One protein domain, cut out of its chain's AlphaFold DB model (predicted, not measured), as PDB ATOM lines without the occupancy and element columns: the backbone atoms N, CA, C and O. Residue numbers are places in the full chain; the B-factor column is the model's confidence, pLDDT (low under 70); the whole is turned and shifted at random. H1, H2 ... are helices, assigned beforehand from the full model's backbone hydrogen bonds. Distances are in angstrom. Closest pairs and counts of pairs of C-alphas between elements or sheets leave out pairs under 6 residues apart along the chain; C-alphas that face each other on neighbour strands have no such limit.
ATOM      1  N   SER A   2      72.421 121.838 112.203       38.03
ATOM      2  CA  SER A   2      71.535 121.735 111.025       38.03
ATOM      3  C   SER A   2      71.807 120.499 110.155       38.03
ATOM      4  O   SER A   2      70.862 119.943 109.615       38.03
ATOM      5  N   SER A   3      73.053 120.014 110.071       41.94
ATOM      6  CA  SER A   3      73.415 118.882 109.195       41.94
ATOM      7  C   SER A   3      72.830 117.535 109.637       41.94
ATOM      8  O   SER A   3      72.345 116.785 108.803       41.94
ATOM      9  N   ILE A   4      72.792 117.252 110.946       42.25
ATOM     10  CA  ILE A   4      72.174 116.022 111.482       42.25
ATOM     11  C   ILE A   4      70.658 116.056 111.276       42.25
ATOM     12  O   ILE A   4      70.066 115.062 110.876       42.25
ATOM     13  N   LYS A   5      70.035 117.222 111.498       36.62
ATOM     14  CA  LYS A   5      68.600 117.405 111.283       36.62
ATOM     15  C   LYS A   5      68.242 117.239 109.807       36.62
ATOM     16  O   LYS A   5      67.302 116.526 109.517       36.62
ATOM     17  N   ASN A   6      69.025 117.820 108.897       44.88
ATOM     18  CA  ASN A   6      68.820 117.669 107.455       44.88
ATOM     19  C   ASN A   6      69.022 116.222 106.985       44.88
ATOM     20  O   ASN A   6      68.249 115.766 106.150       44.88
ATOM     21  N   ASN A   7      69.997 115.495 107.540       50.81
ATOM     22  CA  ASN A   7      70.172 114.071 107.249       50.81
ATOM     23  C   ASN A   7      68.990 113.240 107.761       50.81
ATOM     24  O   ASN A   7      68.515 112.382 107.033       50.81
ATOM     25  N   LEU A   8      68.471 113.522 108.961       53.75
ATOM     26  CA  LEU A   8      67.277 112.852 109.491       53.75
ATOM     27  C   LEU A   8      66.035 113.112 108.633       53.75
ATOM     28  O   LEU A   8      65.323 112.169 108.317       53.75
ATOM     29  N   THR A   9      65.802 114.358 108.206       57.53
ATOM     30  CA  THR A   9      64.675 114.665 107.312       57.53
ATOM     31  C   THR A   9      64.848 114.003 105.945       57.53
ATOM     32  O   THR A   9      63.885 113.493 105.392       57.53
ATOM     33  N   MET A  10      66.075 113.956 105.414       58.09
ATOM     34  CA  MET A  10      66.367 113.277 104.147       58.09
ATOM     35  C   MET A  10      66.157 111.760 104.248       58.09
ATOM     36  O   MET A  10      65.679 111.151 103.297       58.09
ATOM     37  N   ILE A  11      66.489 111.159 105.396       59.53
ATOM     38  CA  ILE A  11      66.231 109.742 105.685       59.53
ATOM     39  C   ILE A  11      64.723 109.484 105.768       59.53
ATOM     40  O   ILE A  11      64.253 108.532 105.152       59.53
ATOM     41  N   ASP A  12      63.958 110.339 106.451       62.78
ATOM     42  CA  ASP A  12      62.492 110.237 106.506       62.78
ATOM     43  C   ASP A  12      61.865 110.352 105.108       62.78
ATOM     44  O   ASP A  12      61.030 109.526 104.743       62.78
ATOM     45  N   ASP A  13      62.314 111.307 104.288       66.88
ATOM     46  CA  ASP A  13      61.833 111.475 102.910       66.88
ATOM     47  C   ASP A  13      62.171 110.250 102.040       66.88
ATOM     48  O   ASP A  13      61.373 109.816 101.206       66.88
ATOM     49  N   GLN A  14      63.348 109.650 102.233       62.59
ATOM     50  CA  GLN A  14      63.761 108.439 101.522       62.59
ATOM     51  C   GLN A  14      62.986 107.196 101.977       62.59
ATOM     52  O   GLN A  14      62.555 106.412 101.132       62.59
ATOM     53  N   LEU A  15      62.745 107.034 103.280       65.50
ATOM     54  CA  LEU A  15      61.915 105.959 103.834       65.50
ATOM     55  C   LEU A  15      60.453 106.086 103.384       65.50
ATOM     56  O   LEU A  15      59.820 105.075 103.073       65.50
ATOM     57  N   LEU A  16      59.932 107.313 103.292       69.06
ATOM     58  CA  LEU A  16      58.586 107.593 102.793       69.06
ATOM     59  C   LEU A  16      58.453 107.229 101.309       69.06
ATOM     60  O   LEU A  16      57.506 106.542 100.934       69.06
ATOM     61  N   ASN A  17      59.436 107.597 100.482       60.69
ATOM     62  CA  ASN A  17      59.466 107.216  99.067       60.69
ATOM     63  C   ASN A  17      59.504 105.690  98.878       60.69
ATOM     64  O   ASN A  17      58.837 105.160  97.993       60.69
ATOM     65  N   ILE A  18      60.245 104.970  99.726       58.75
ATOM     66  CA  ILE A  18      60.265 103.501  99.721       58.75
ATOM     67  C   ILE A  18      58.880 102.955 100.077       58.75
ATOM     68  O   ILE A  18      58.342 102.127  99.345       58.75
ATOM     69  N   TYR A  19      58.278 103.432 101.167       62.03
ATOM     70  CA  TYR A  19      56.936 103.021 101.573       62.03
ATOM     71  C   TYR A  19      55.899 103.253 100.462       62.03
ATOM     72  O   TYR A  19      55.094 102.364 100.173       62.03
ATOM     73  N   ASP A  20      55.952 104.405  99.796       59.31
ATOM     74  CA  ASP A  20      55.050 104.743  98.699       59.31
ATOM     75  C   ASP A  20      55.287 103.860  97.462       59.31
ATOM     76  O   ASP A  20      54.317 103.372  96.874       59.31
ATOM     77  N   ASN A  21      56.546 103.550  97.129       56.25
ATOM     78  CA  ASN A  21      56.905 102.628  96.045       56.25
ATOM     79  C   ASN A  21      56.451 101.182  96.329       56.25
ATOM     80  O   ASN A  21      55.966 100.502  95.427       56.25
ATOM     81  N   PHE A  22      56.539 100.719  97.582       55.12
ATOM     82  CA  PHE A  22      56.023  99.410  98.007       55.12
ATOM     83  C   PHE A  22      54.489  99.350  98.004       55.12
ATOM     84  O   PHE A  22      53.905  98.294  97.750       55.12
ATOM     85  N   LYS A  23      53.817 100.470  98.299       50.22
ATOM     86  CA  LYS A  23      52.352 100.569  98.327       50.22
ATOM     87  C   LYS A  23      51.751 100.704  96.928       50.22
ATOM     88  O   LYS A  23      50.625 100.249  96.702       50.22
ATOM     89  N   SER A  24      52.468 101.309  95.980       42.91
ATOM     90  CA  SER A  24      52.065 101.320  94.578       42.91
ATOM     91  C   SER A  24      52.250  99.922  93.992       42.91
ATOM     92  O   SER A  24      53.320  99.580  93.506       42.91
ATOM     93  N   GLY A  25      51.199  99.101  94.056       41.84
ATOM     94  CA  GLY A  25      51.132  97.725  93.548       41.84
ATOM     95  C   GLY A  25      51.269  97.567  92.026       41.84
ATOM     96  O   GLY A  25      50.603  96.721  91.436       41.84
ATOM     97  N   ASN A  26      52.118  98.366  91.387       42.31
ATOM     98  CA  ASN A  26      52.646  98.071  90.071       42.31
ATOM     99  C   ASN A  26      53.823  97.120  90.262       42.31
ATOM    100  O   ASN A  26      54.640  97.307  91.157       42.31
ATOM    101  N   SER A  27      53.893  96.088  89.433       41.88
ATOM    102  CA  SER A  27      54.987  95.125  89.361       41.88
ATOM    103  C   SER A  27      56.305  95.812  88.981       41.88
ATOM    104  O   SER A  27      56.765  95.700  87.844       41.88
ATOM    105  N   VAL A  28      56.892  96.571  89.905       47.69
ATOM    106  CA  VAL A  28      58.300  96.949  89.848       47.69
ATOM    107  C   VAL A  28      59.061  95.642  89.992       47.69
ATOM    108  O   VAL A  28      58.820  94.864  90.920       47.69
ATOM    109  N   ASP A  29      59.884  95.347  88.994       57.16
ATOM    110  CA  ASP A  29      60.673  94.128  88.940       57.16
ATOM    111  C   ASP A  29      61.463  94.002  90.250       57.16
ATOM    112  O   ASP A  29      62.163  94.937  90.646       57.16
ATOM    113  N   LYS A  30      61.308  92.885  90.974       60.50
ATOM    114  CA  LYS A  30      61.881  92.713  92.325       60.50
ATOM    115  C   LYS A  30      63.392  92.972  92.344       60.50
ATOM    116  O   LYS A  30      63.924  93.406  93.364       60.50
ATOM    117  N   ASN A  31      64.059  92.720  91.218       61.12
ATOM    118  CA  ASN A  31      65.481  92.980  91.024       61.12
ATOM    119  C   ASN A  31      65.797  94.482  90.983       61.12
ATOM    120  O   ASN A  31      66.715  94.918  91.668       61.12
ATOM    121  N   THR A  32      64.990  95.288  90.291       64.44
ATOM    122  CA  THR A  32      65.158  96.750  90.245       64.44
ATOM    123  C   THR A  32      65.043  97.366  91.637       64.44
ATOM    124  O   THR A  32      65.882  98.172  92.028       64.44
ATOM    125  N   SER A  33      64.064  96.932  92.440       74.69
ATOM    126  CA  SER A  33      63.932  97.413  93.822       74.69
ATOM    127  C   SER A  33      65.116  97.009  94.708       74.69
ATOM    128  O   SER A  33      65.501  97.761  95.602       74.69
ATOM    129  N   LYS A  34      65.710  95.834  94.467       82.19
ATOM    130  CA  LYS A  34      66.885  95.347  95.203       82.19
ATOM    131  C   LYS A  34      68.107  96.233  94.943       82.19
ATOM    132  O   LYS A  34      68.760  96.647  95.899       82.19
ATOM    133  N   ASP A  35      68.367  96.556  93.679       84.44
ATOM    134  CA  ASP A  35      69.504  97.384  93.265       84.44
ATOM    135  C   ASP A  35      69.360  98.838  93.742       84.44
ATOM    136  O   ASP A  35      70.330  99.460  94.183       84.44
ATOM    137  N   GLU A  36      68.139  99.381  93.720       85.00
ATOM    138  CA  GLU A  36      67.843 100.712  94.264       85.00
ATOM    139  C   GLU A  36      68.107 100.784  95.773       85.00
ATOM    140  O   GLU A  36      68.756 101.722  96.244       85.00
ATOM    141  N   ILE A  37      67.653  99.778  96.529       88.25
ATOM    142  CA  ILE A  37      67.891  99.684  97.975       88.25
ATOM    143  C   ILE A  37      69.382  99.515  98.264       88.25
ATOM    144  O   ILE A  37      69.915 100.209  99.127       88.25
ATOM    145  N   HIS A  38      70.073  98.646  97.527       91.00
ATOM    146  CA  HIS A  38      71.519  98.467  97.662       91.00
ATOM    147  C   HIS A  38      72.272  99.789  97.460       91.00
ATOM    148  O   HIS A  38      73.026 100.212  98.337       91.00
ATOM    149  N   SER A  39      71.987 100.500  96.365       89.38
ATOM    150  CA  SER A  39      72.586 101.803  96.052       89.38
ATOM    151  C   SER A  39      72.307 102.853  97.134       89.38
ATOM    152  O   SER A  39      73.193 103.632  97.502       89.38
ATOM    153  N   LEU A  40      71.091 102.857  97.692       90.81
ATOM    154  CA  LEU A  40      70.705 103.757  98.776       90.81
ATOM    155  C   LEU A  40      71.510 103.492 100.051       90.81
ATOM    156  O   LEU A  40      72.078 104.431 100.612       90.81
ATOM    157  N   PHE A  41      71.609 102.236 100.485       93.56
ATOM    158  CA  PHE A  41      72.379 101.873 101.675       93.56
ATOM    159  C   PHE A  41      73.886 102.066 101.472       93.56
ATOM    160  O   PHE A  41      74.561 102.554 102.376       93.56
ATOM    161  N   ALA A  42      74.410 101.795 100.272       93.31
ATOM    162  CA  ALA A  42      75.807 102.061  99.940       93.31
ATOM    163  C   ALA A  42      76.129 103.561 100.014       93.31
ATOM    164  O   ALA A  42      77.162 103.951 100.560       93.31
ATOM    165  N   LYS A  43      75.223 104.417  99.523       91.69
ATOM    166  CA  LYS A  43      75.350 105.869  99.671       91.69
ATOM    167  C   LYS A  43      75.241 106.301 101.134       91.69
ATOM    168  O   LYS A  43      76.027 107.134 101.571       91.69
ATOM    169  N   PHE A  44      74.301 105.735 101.890       91.19
ATOM    170  CA  PHE A  44      74.127 106.062 103.303       91.19
ATOM    171  C   PHE A  44      75.383 105.726 104.122       91.19
ATOM    172  O   PHE A  44      75.860 106.566 104.887       91.19
ATOM    173  N   LEU A  45      75.965 104.544 103.900       92.31
ATOM    174  CA  LEU A  45      77.235 104.147 104.503       92.31
ATOM    175  C   LEU A  45      78.369 105.096 104.081       92.31
ATOM    176  O   LEU A  45      79.093 105.599 104.938       92.31
ATOM    177  N   TYR A  46      78.486 105.406 102.787       92.19
ATOM    178  CA  TYR A  46      79.490 106.340 102.269       92.19
ATOM    179  C   TYR A  46      79.407 107.727 102.926       92.19
ATOM    180  O   TYR A  46      80.428 108.278 103.347       92.19
ATOM    181  N   ASP A  47      78.203 108.289 103.049       89.25
ATOM    182  CA  ASP A  47      77.988 109.594 103.675       89.25
ATOM    183  C   ASP A  47      78.354 109.542 105.173       89.25
ATOM    184  O   ASP A  47      79.026 110.443 105.683       89.25
ATOM    185  N   ALA A  48      77.992 108.458 105.873       88.50
ATOM    186  CA  ALA A  48      78.355 108.236 107.274       88.50
ATOM    187  C   ALA A  48      79.876 108.164 107.488       88.50
ATOM    188  O   ALA A  48      80.411 108.808 108.397       88.50
ATOM    189  N   ILE A  49      80.582 107.418 106.634       88.12
ATOM    190  CA  ILE A  49      82.045 107.308 106.654       88.12
ATOM    191  C   ILE A  49      82.681 108.662 106.366       88.12
ATOM    192  O   ILE A  49      83.559 109.088 107.111       88.12
ATOM    193  N   THR A  50      82.213 109.367 105.332       87.44
ATOM    194  CA  THR A  50      82.758 110.671 104.928       87.44
ATOM    195  C   THR A  50      82.703 111.664 106.083       87.44
ATOM    196  O   THR A  50      83.707 112.300 106.391       87.44
ATOM    197  N   VAL A  51      81.565 111.748 106.782       85.19
ATOM    198  CA  VAL A  51      81.414 112.636 107.945       85.19
ATOM    199  C   VAL A  51      82.395 112.274 109.062       85.19
ATOM    200  O   VAL A  51      82.968 113.169 109.682       85.19
ATOM    201  N   LYS A  52      82.614 110.984 109.342       85.50
ATOM    202  CA  LYS A  52      83.580 110.572 110.373       85.50
ATOM    203  C   LYS A  52      85.024 110.829 109.957       85.50
ATOM    204  O   LYS A  52      85.800 111.337 110.761       85.50
ATOM    205  N   MET A  53      85.366 110.517 108.712       83.81
ATOM    206  CA  MET A  53      86.705 110.723 108.173       83.81
ATOM    207  C   MET A  53      87.063 112.205 108.100       83.81
ATOM    208  O   MET A  53      88.163 112.553 108.495       83.81
ATOM    209  N   GLU A  54      86.155 113.095 107.682       80.44
ATOM    210  CA  GLU A  54      86.422 114.546 107.650       80.44
ATOM    211  C   GLU A  54      86.779 115.116 109.035       80.44
ATOM    212  O   GLU A  54      87.507 116.104 109.127       80.44
ATOM    213  N   ASN A  55      86.319 114.480 110.119       72.81
ATOM    214  CA  ASN A  55      86.644 114.890 111.486       72.81
ATOM    215  C   ASN A  55      88.011 114.377 111.978       72.81
ATOM    216  O   ASN A  55      88.524 114.909 112.961       72.81
ATOM    217  N   GLN A  56      88.593 113.356 111.338       72.81
ATOM    218  CA  GLN A  56      89.808 112.671 111.811       72.81
ATOM    219  C   GLN A  56      90.970 112.672 110.803       72.81
ATOM    220  O   GLN A  56      92.127 112.544 111.200       72.81
ATOM    221  N   LEU A  57      90.692 112.835 109.510       71.38
ATOM    222  CA  LEU A  57      91.656 112.765 108.416       71.38
ATOM    223  C   LEU A  57      91.658 114.076 107.626       71.38
ATOM    224  O   LEU A  57      90.619 114.635 107.290       71.38
ATOM    225  N   SER A  58      92.849 114.566 107.281       65.31
ATOM    226  CA  SER A  58      93.014 115.826 106.537       65.31
ATOM    227  C   SER A  58      92.836 115.690 105.018       65.31
ATOM    228  O   SER A  58      93.089 116.643 104.283       65.31
ATOM    229  N   PHE A  59      92.445 114.514 104.523       68.31
ATOM    230  CA  PHE A  59      92.351 114.211 103.097       68.31
ATOM    231  C   PHE A  59      91.098 113.393 102.782       68.31
ATOM    232  O   PHE A  59      90.606 112.630 103.611       68.31
ATOM    233  N   LYS A  60      90.575 113.571 101.565       70.31
ATOM    234  CA  LYS A  60      89.394 112.857 101.071       70.31
ATOM    235  C   LYS A  60      89.832 111.605 100.319       70.31
ATOM    236  O   LYS A  60      90.650 111.701  99.408       70.31
ATOM    237  N   ILE A  61      89.270 110.459 100.687       78.56
ATOM    238  CA  ILE A  61      89.430 109.191  99.967       78.56
ATOM    239  C   ILE A  61      88.091 108.877  99.306       78.56
ATOM    240  O   ILE A  61      87.060 108.898  99.978       78.56
ATOM    241  N   ASP A  62      88.091 108.590  98.002       82.25
ATOM    242  CA  ASP A  62      86.897 108.049  97.351       82.25
ATOM    243  C   ASP A  62      86.712 106.592  97.780       82.25
ATOM    244  O   ASP A  62      87.479 105.704  97.409       82.25
ATOM    245  N   PHE A  63      85.691 106.375  98.600       85.88
ATOM    246  CA  PHE A  63      85.375 105.088  99.198       85.88
ATOM    247  C   PHE A  63      84.001 104.558  98.752       85.88
ATOM    248  O   PHE A  63      83.420 103.664  99.367       85.88
ATOM    249  N   LYS A  64      83.458 105.081  97.645       90.44
ATOM    250  CA  LYS A  64      82.139 104.670  97.155       90.44
ATOM    251  C   LYS A  64      82.103 103.195  96.733       90.44
ATOM    252  O   LYS A  64      81.202 102.464  97.129       90.44
ATOM    253  N   LYS A  65      83.088 102.750  95.944       92.31
ATOM    254  CA  LYS A  65      83.174 101.362  95.440       92.31
ATOM    255  C   LYS A  65      83.377 100.314  96.540       92.31
ATOM    256  O   LYS A  65      82.675  99.302  96.525       92.31
ATOM    257  N   PRO A  66      84.246 100.564  97.530       91.62
ATOM    258  CA  PRO A  66      84.273  99.782  98.755       91.62
ATOM    259  C   PRO A  66      82.918  99.640  99.455       91.62
ATOM    260  O   PRO A  66      82.549  98.525  99.810       91.62
ATOM    261  N   CYS A  67      82.150 100.729  99.612       92.69
ATOM    262  CA  CYS A  67      80.831 100.664 100.253       92.69
ATOM    263  C   CYS A  67      79.874  99.761  99.475       92.69
ATOM    264  O   CYS A  67      79.277  98.872 100.068       92.69
ATOM    265  N   GLU A  68      79.771  99.941  98.152       94.19
ATOM    266  CA  GLU A  68      78.952  99.074  97.287       94.19
ATOM    267  C   GLU A  68      79.270  97.584  97.538       94.19
ATOM    268  O   GLU A  68      78.365  96.783  97.763       94.19
ATOM    269  N   THR A  69      80.559  97.253  97.650       95.00
ATOM    270  CA  THR A  69      81.042  95.881  97.884       95.00
ATOM    271  C   THR A  69      80.681  95.343  99.269       95.00
ATOM    272  O   THR A  69      80.211  94.212  99.396       95.00
ATOM    273  N   ILE A  70      80.885  96.138 100.325       95.19
ATOM    274  CA  ILE A  70      80.527  95.752 101.700       95.19
ATOM    275  C   ILE A  70      79.016  95.497 101.794       95.19
ATOM    276  O   ILE A  70      78.589  94.516 102.405       95.19
ATOM    277  N   LEU A  71      78.205  96.320 101.124       94.69
ATOM    278  CA  LEU A  71      76.757  96.131 101.077       94.69
ATOM    279  C   LEU A  71      76.362  94.886 100.273       94.69
ATOM    280  O   LEU A  71      75.456  94.169 100.694       94.69
ATOM    281  N   SER A  72      77.050  94.573  99.172       94.25
ATOM    282  CA  SER A  72      76.832  93.324  98.424       94.25
ATOM    283  C   SER A  72      77.130  92.091  99.273       94.25
ATOM    284  O   SER A  72      76.340  91.142  99.287       94.25
ATOM    285  N   TYR A  73      78.218  92.132 100.043       95.19
ATOM    286  CA  TYR A  73      78.545  91.112 101.035       95.19
ATOM    287  C   TYR A  73      77.440  90.962 102.091       95.19
ATOM    288  O   TYR A  73      76.948  89.850 102.303       95.19
ATOM    289  N   SER A  74      77.010  92.062 102.722       92.94
ATOM    290  CA  SER A  74      75.967  92.014 103.755       92.94
ATOM    291  C   SER A  74      74.647  91.483 103.185       92.94
ATOM    292  O   SER A  74      74.034  90.580 103.755       92.94
ATOM    293  N   MET A  75      74.247  91.943 101.997       91.31
ATOM    294  CA  MET A  75      73.017  91.510 101.336       91.31
ATOM    295  C   MET A  75      73.034  90.022 100.964       91.31
ATOM    296  O   MET A  75      72.001  89.353 101.071       91.31
ATOM    297  N   ASN A  76      74.194  89.474 100.578       90.44
ATOM    298  CA  ASN A  76      74.337  88.051 100.267       90.44
ATOM    299  C   ASN A  76      74.011  87.150 101.474       90.44
ATOM    300  O   ASN A  76      73.430  86.078 101.291       90.44
ATOM    301  N   LYS A  77      74.266  87.607 102.710       88.94
ATOM    302  CA  LYS A  77      73.910  86.860 103.934       88.94
ATOM    303  C   LYS A  77      72.405  86.577 104.047       88.94
ATOM    304  O   LYS A  77      72.016  85.591 104.670       88.94
ATOM    305  N   TYR A  78      71.561  87.398 103.419       86.88
ATOM    306  CA  TYR A  78      70.101  87.295 103.488       86.88
ATOM    307  C   TYR A  78      69.468  86.639 102.257       86.88
ATOM    308  O   TYR A  78      68.252  86.486 102.220       86.88
ATOM    309  N   GLU A  79      70.246  86.217 101.255       81.12
ATOM    310  CA  GLU A  79      69.720  85.731  99.968       81.12
ATOM    311  C   GLU A  79      68.749  84.545 100.108       81.12
ATOM    312  O   GLU A  79      67.770  84.445  99.372       81.12
ATOM    313  N   LYS A  80      68.974  83.680 101.103       77.19
ATOM    314  CA  LYS A  80      68.131  82.506 101.387       77.19
ATOM    315  C   LYS A  80      66.970  82.789 102.349       77.19
ATOM    316  O   LYS A  80      66.230  81.869 102.689       77.19
ATOM    317  N   HIS A  81      66.822  84.024 102.828       76.50
ATOM    318  CA  HIS A  81      65.786  84.388 103.790       76.50
ATOM    319  C   HIS A  81      64.434  84.624 103.080       76.50
ATOM    320  O   HIS A  81      64.413  85.303 102.051       76.50
ATOM    321  N   PRO A  82      63.296  84.130 103.615       67.88
ATOM    322  CA  PRO A  82      61.975  84.295 102.991       67.88
ATOM    323  C   PRO A  82      61.596  85.762 102.721       67.88
ATOM    324  O   PRO A  82      61.056  86.068 101.663       67.88
ATOM    325  N   ASP A  83      61.966  86.659 103.642       79.25
ATOM    326  CA  ASP A  83      61.791  88.119 103.548       79.25
ATOM    327  C   ASP A  83      63.140  88.850 103.419       79.25
ATOM    328  O   ASP A  83      63.430  89.792 104.160       79.25
ATOM    329  N   SER A  84      64.010  88.359 102.534       80.19
ATOM    330  CA  SER A  84      65.413  88.786 102.394       80.19
ATOM    331  C   SER A  84      65.625  90.299 102.375       80.19
ATOM    332  O   SER A  84      66.473  90.806 103.104       80.19
ATOM    333  N   LEU A  85      64.826  91.027 101.595       81.00
ATOM    334  CA  LEU A  85      64.974  92.471 101.428       81.00
ATOM    335  C   LEU A  85      64.609  93.254 102.699       81.00
ATOM    336  O   LEU A  85      65.333  94.163 103.087       81.00
ATOM    337  N   SER A  86      63.513  92.888 103.370       81.50
ATOM    338  CA  SER A  86      63.069  93.548 104.610       81.50
ATOM    339  C   SER A  86      64.020  93.270 105.775       81.50
ATOM    340  O   SER A  86      64.400  94.185 106.513       81.50
ATOM    341  N   ALA A  87      64.453  92.011 105.901       85.38
ATOM    342  CA  ALA A  87      65.435  91.599 106.897       85.38
ATOM    343  C   ALA A  87      66.766  92.337 106.701       85.38
ATOM    344  O   ALA A  87      67.292  92.905 107.656       85.38
ATOM    345  N   PHE A  88      67.252  92.402 105.456       90.19
ATOM    346  CA  PHE A  88      68.446  93.165 105.104       90.19
ATOM    347  C   PHE A  88      68.310  94.640 105.487       90.19
ATOM    348  O   PHE A  88      69.133  95.132 106.245       90.19
ATOM    349  N   MET A  89      67.259  95.339 105.040       89.38
ATOM    350  CA  MET A  89      67.094  96.771 105.332       89.38
ATOM    351  C   MET A  89      67.097  97.067 106.838       89.38
ATOM    352  O   MET A  89      67.714  98.035 107.279       89.38
ATOM    353  N   THR A  90      66.408  96.236 107.623       86.25
ATOM    354  CA  THR A  90      66.278  96.421 109.074       86.25
ATOM    355  C   THR A  90      67.620  96.238 109.778       86.25
ATOM    356  O   THR A  90      68.029  97.087 110.576       86.25
ATOM    357  N   GLU A  91      68.323  95.148 109.472       90.56
ATOM    358  CA  GLU A  91      69.616  94.856 110.089       90.56
ATOM    359  C   GLU A  91      70.706  95.809 109.606       90.56
ATOM    360  O   GLU A  91      71.476  96.315 110.419       90.56
ATOM    361  N   GLU A  92      70.737  96.129 108.315       92.12
ATOM    362  CA  GLU A  92      71.735  97.028 107.744       92.12
ATOM    363  C   GLU A  92      71.576  98.451 108.284       92.12
ATOM    364  O   GLU A  92      72.553  99.093 108.669       92.12
ATOM    365  N   TYR A  93      70.336  98.929 108.430       89.88
ATOM    366  CA  TYR A  93      70.076 100.210 109.083       89.88
ATOM    367  C   TYR A  93      70.582 100.218 110.528       89.88
ATOM    368  O   TYR A  93      71.217 101.183 110.963       89.88
ATOM    369  N   ARG A  94      70.347  99.130 111.276       89.38
ATOM    370  CA  ARG A  94      70.829  98.984 112.654       89.38
ATOM    371  C   ARG A  94      72.357  99.014 112.716       89.38
ATOM    372  O   ARG A  94      72.893  99.717 113.573       89.38
ATOM    373  N   LYS A  95      73.041  98.306 111.812       92.31
ATOM    374  CA  LYS A  95      74.508  98.288 111.708       92.31
ATOM    375  C   LYS A  95      75.070  99.670 111.389       92.31
ATOM    376  O   LYS A  95      75.890 100.171 112.153       92.31
ATOM    377  N   ILE A  96      74.577 100.333 110.338       91.75
ATOM    378  CA  ILE A  96      75.059 101.667 109.943       91.75
ATOM    379  C   ILE A  96      74.789 102.693 111.047       91.75
ATOM    380  O   ILE A  96      75.658 103.500 111.372       91.75
ATOM    381  N   ASN A  97      73.615 102.662 111.682       86.75
ATOM    382  CA  ASN A  97      73.332 103.560 112.799       86.75
ATOM    383  C   ASN A  97      74.241 103.272 114.010       86.75
ATOM    384  O   ASN A  97      74.700 104.198 114.677       86.75
ATOM    385  N   GLY A  98      74.546 102.001 114.281       87.88
ATOM    386  CA  GLY A  98      75.554 101.609 115.268       87.88
ATOM    387  C   GLY A  98      76.932 102.187 114.936       87.88
ATOM    388  O   GLY A  98      77.524 102.872 115.769       87.88
ATOM    389  N   PHE A  99      77.381 102.003 113.695       89.50
ATOM    390  CA  PHE A  99      78.631 102.543 113.164       89.50
ATOM    391  C   PHE A  99      78.707 104.065 113.332       89.50
ATOM    392  O   PHE A  99      79.680 104.575 113.883       89.50
ATOM    393  N   ILE A 100      77.659 104.808 112.946       86.69
ATOM    394  CA  ILE A 100      77.593 106.277 113.074       86.69
ATOM    395  C   ILE A 100      77.854 106.730 114.515       86.69
ATOM    396  O   ILE A 100      78.552 107.724 114.729       86.69
ATOM    397  N   ASN A 101      77.341 105.998 115.502       85.12
ATOM    398  CA  ASN A 101      77.453 106.357 116.915       85.12
ATOM    399  C   ASN A 101      78.719 105.815 117.600       85.12
ATOM    400  O   ASN A 101      79.015 106.222 118.723       85.12
ATOM    401  N   LYS A 102      79.476 104.926 116.947       88.12
ATOM    402  CA  LYS A 102      80.716 104.346 117.478       88.12
ATOM    403  C   LYS A 102      81.890 105.305 117.293       88.12
ATOM    404  O   LYS A 102      82.003 105.944 116.248       88.12
TER     405      LYS A 102
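Overview. This is residues 2 to 102 of the 260 residues of the protein "RelA/spoT family protein" of Peptostreptococcus anaerobius CAG:621 (UniProt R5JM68). What does one see first? Long H2 and shorter H4 lie side by side, H3 crosses H2 steeply, and H1 runs beside them at a distance, touching no helix. What is it made of? The printed part has 101 residues with four named helices, H1 to H4 in order, and no named strand: all helix, compact, radius of gyration of the C-alphas 14.7 A, spans 46 by 29 by 21 A.

Arrangement. What touches H2? H2, residues 30 to 56, touches H4, residues 84 to 101, the same way at a shallow tilt of 6 degrees; the closest C-alphas, Ala 48 and Ile 100, are 6.2 A apart. With residues 38 to 46 alone it touches H3, residues 64 to 76, opposite ways at a steep 51 degrees; the closest C-alphas, Ala 42 and Glu 68, are 5.1 A apart. Does H3 touch H4? Only just, with 3 pairs of C-alphas within 8 A, the closest Met 75 and Phe 88. And H1? H1, residues 2 to 23, is near H2. Are the O i to N i+4 pairs within hydrogen-bond range? Every one in H1, H3 and H4, and 22 of 23 in H2.

Along the chain. Where is H2? It runs 39.5 A from C-alpha 30 at (61.881, 92.713, 92.325). How long are the others? H1 is 31.3 A, H3 18.6 A, H4 25.8 A, ending at (77.453, 106.357, 116.915).

Size, cuts and confidence. Is there a cut? The printed part has no cut, and its three links are short. Where is pLDDT under 70? In residues 2 to 32, 58 to 59 and 82.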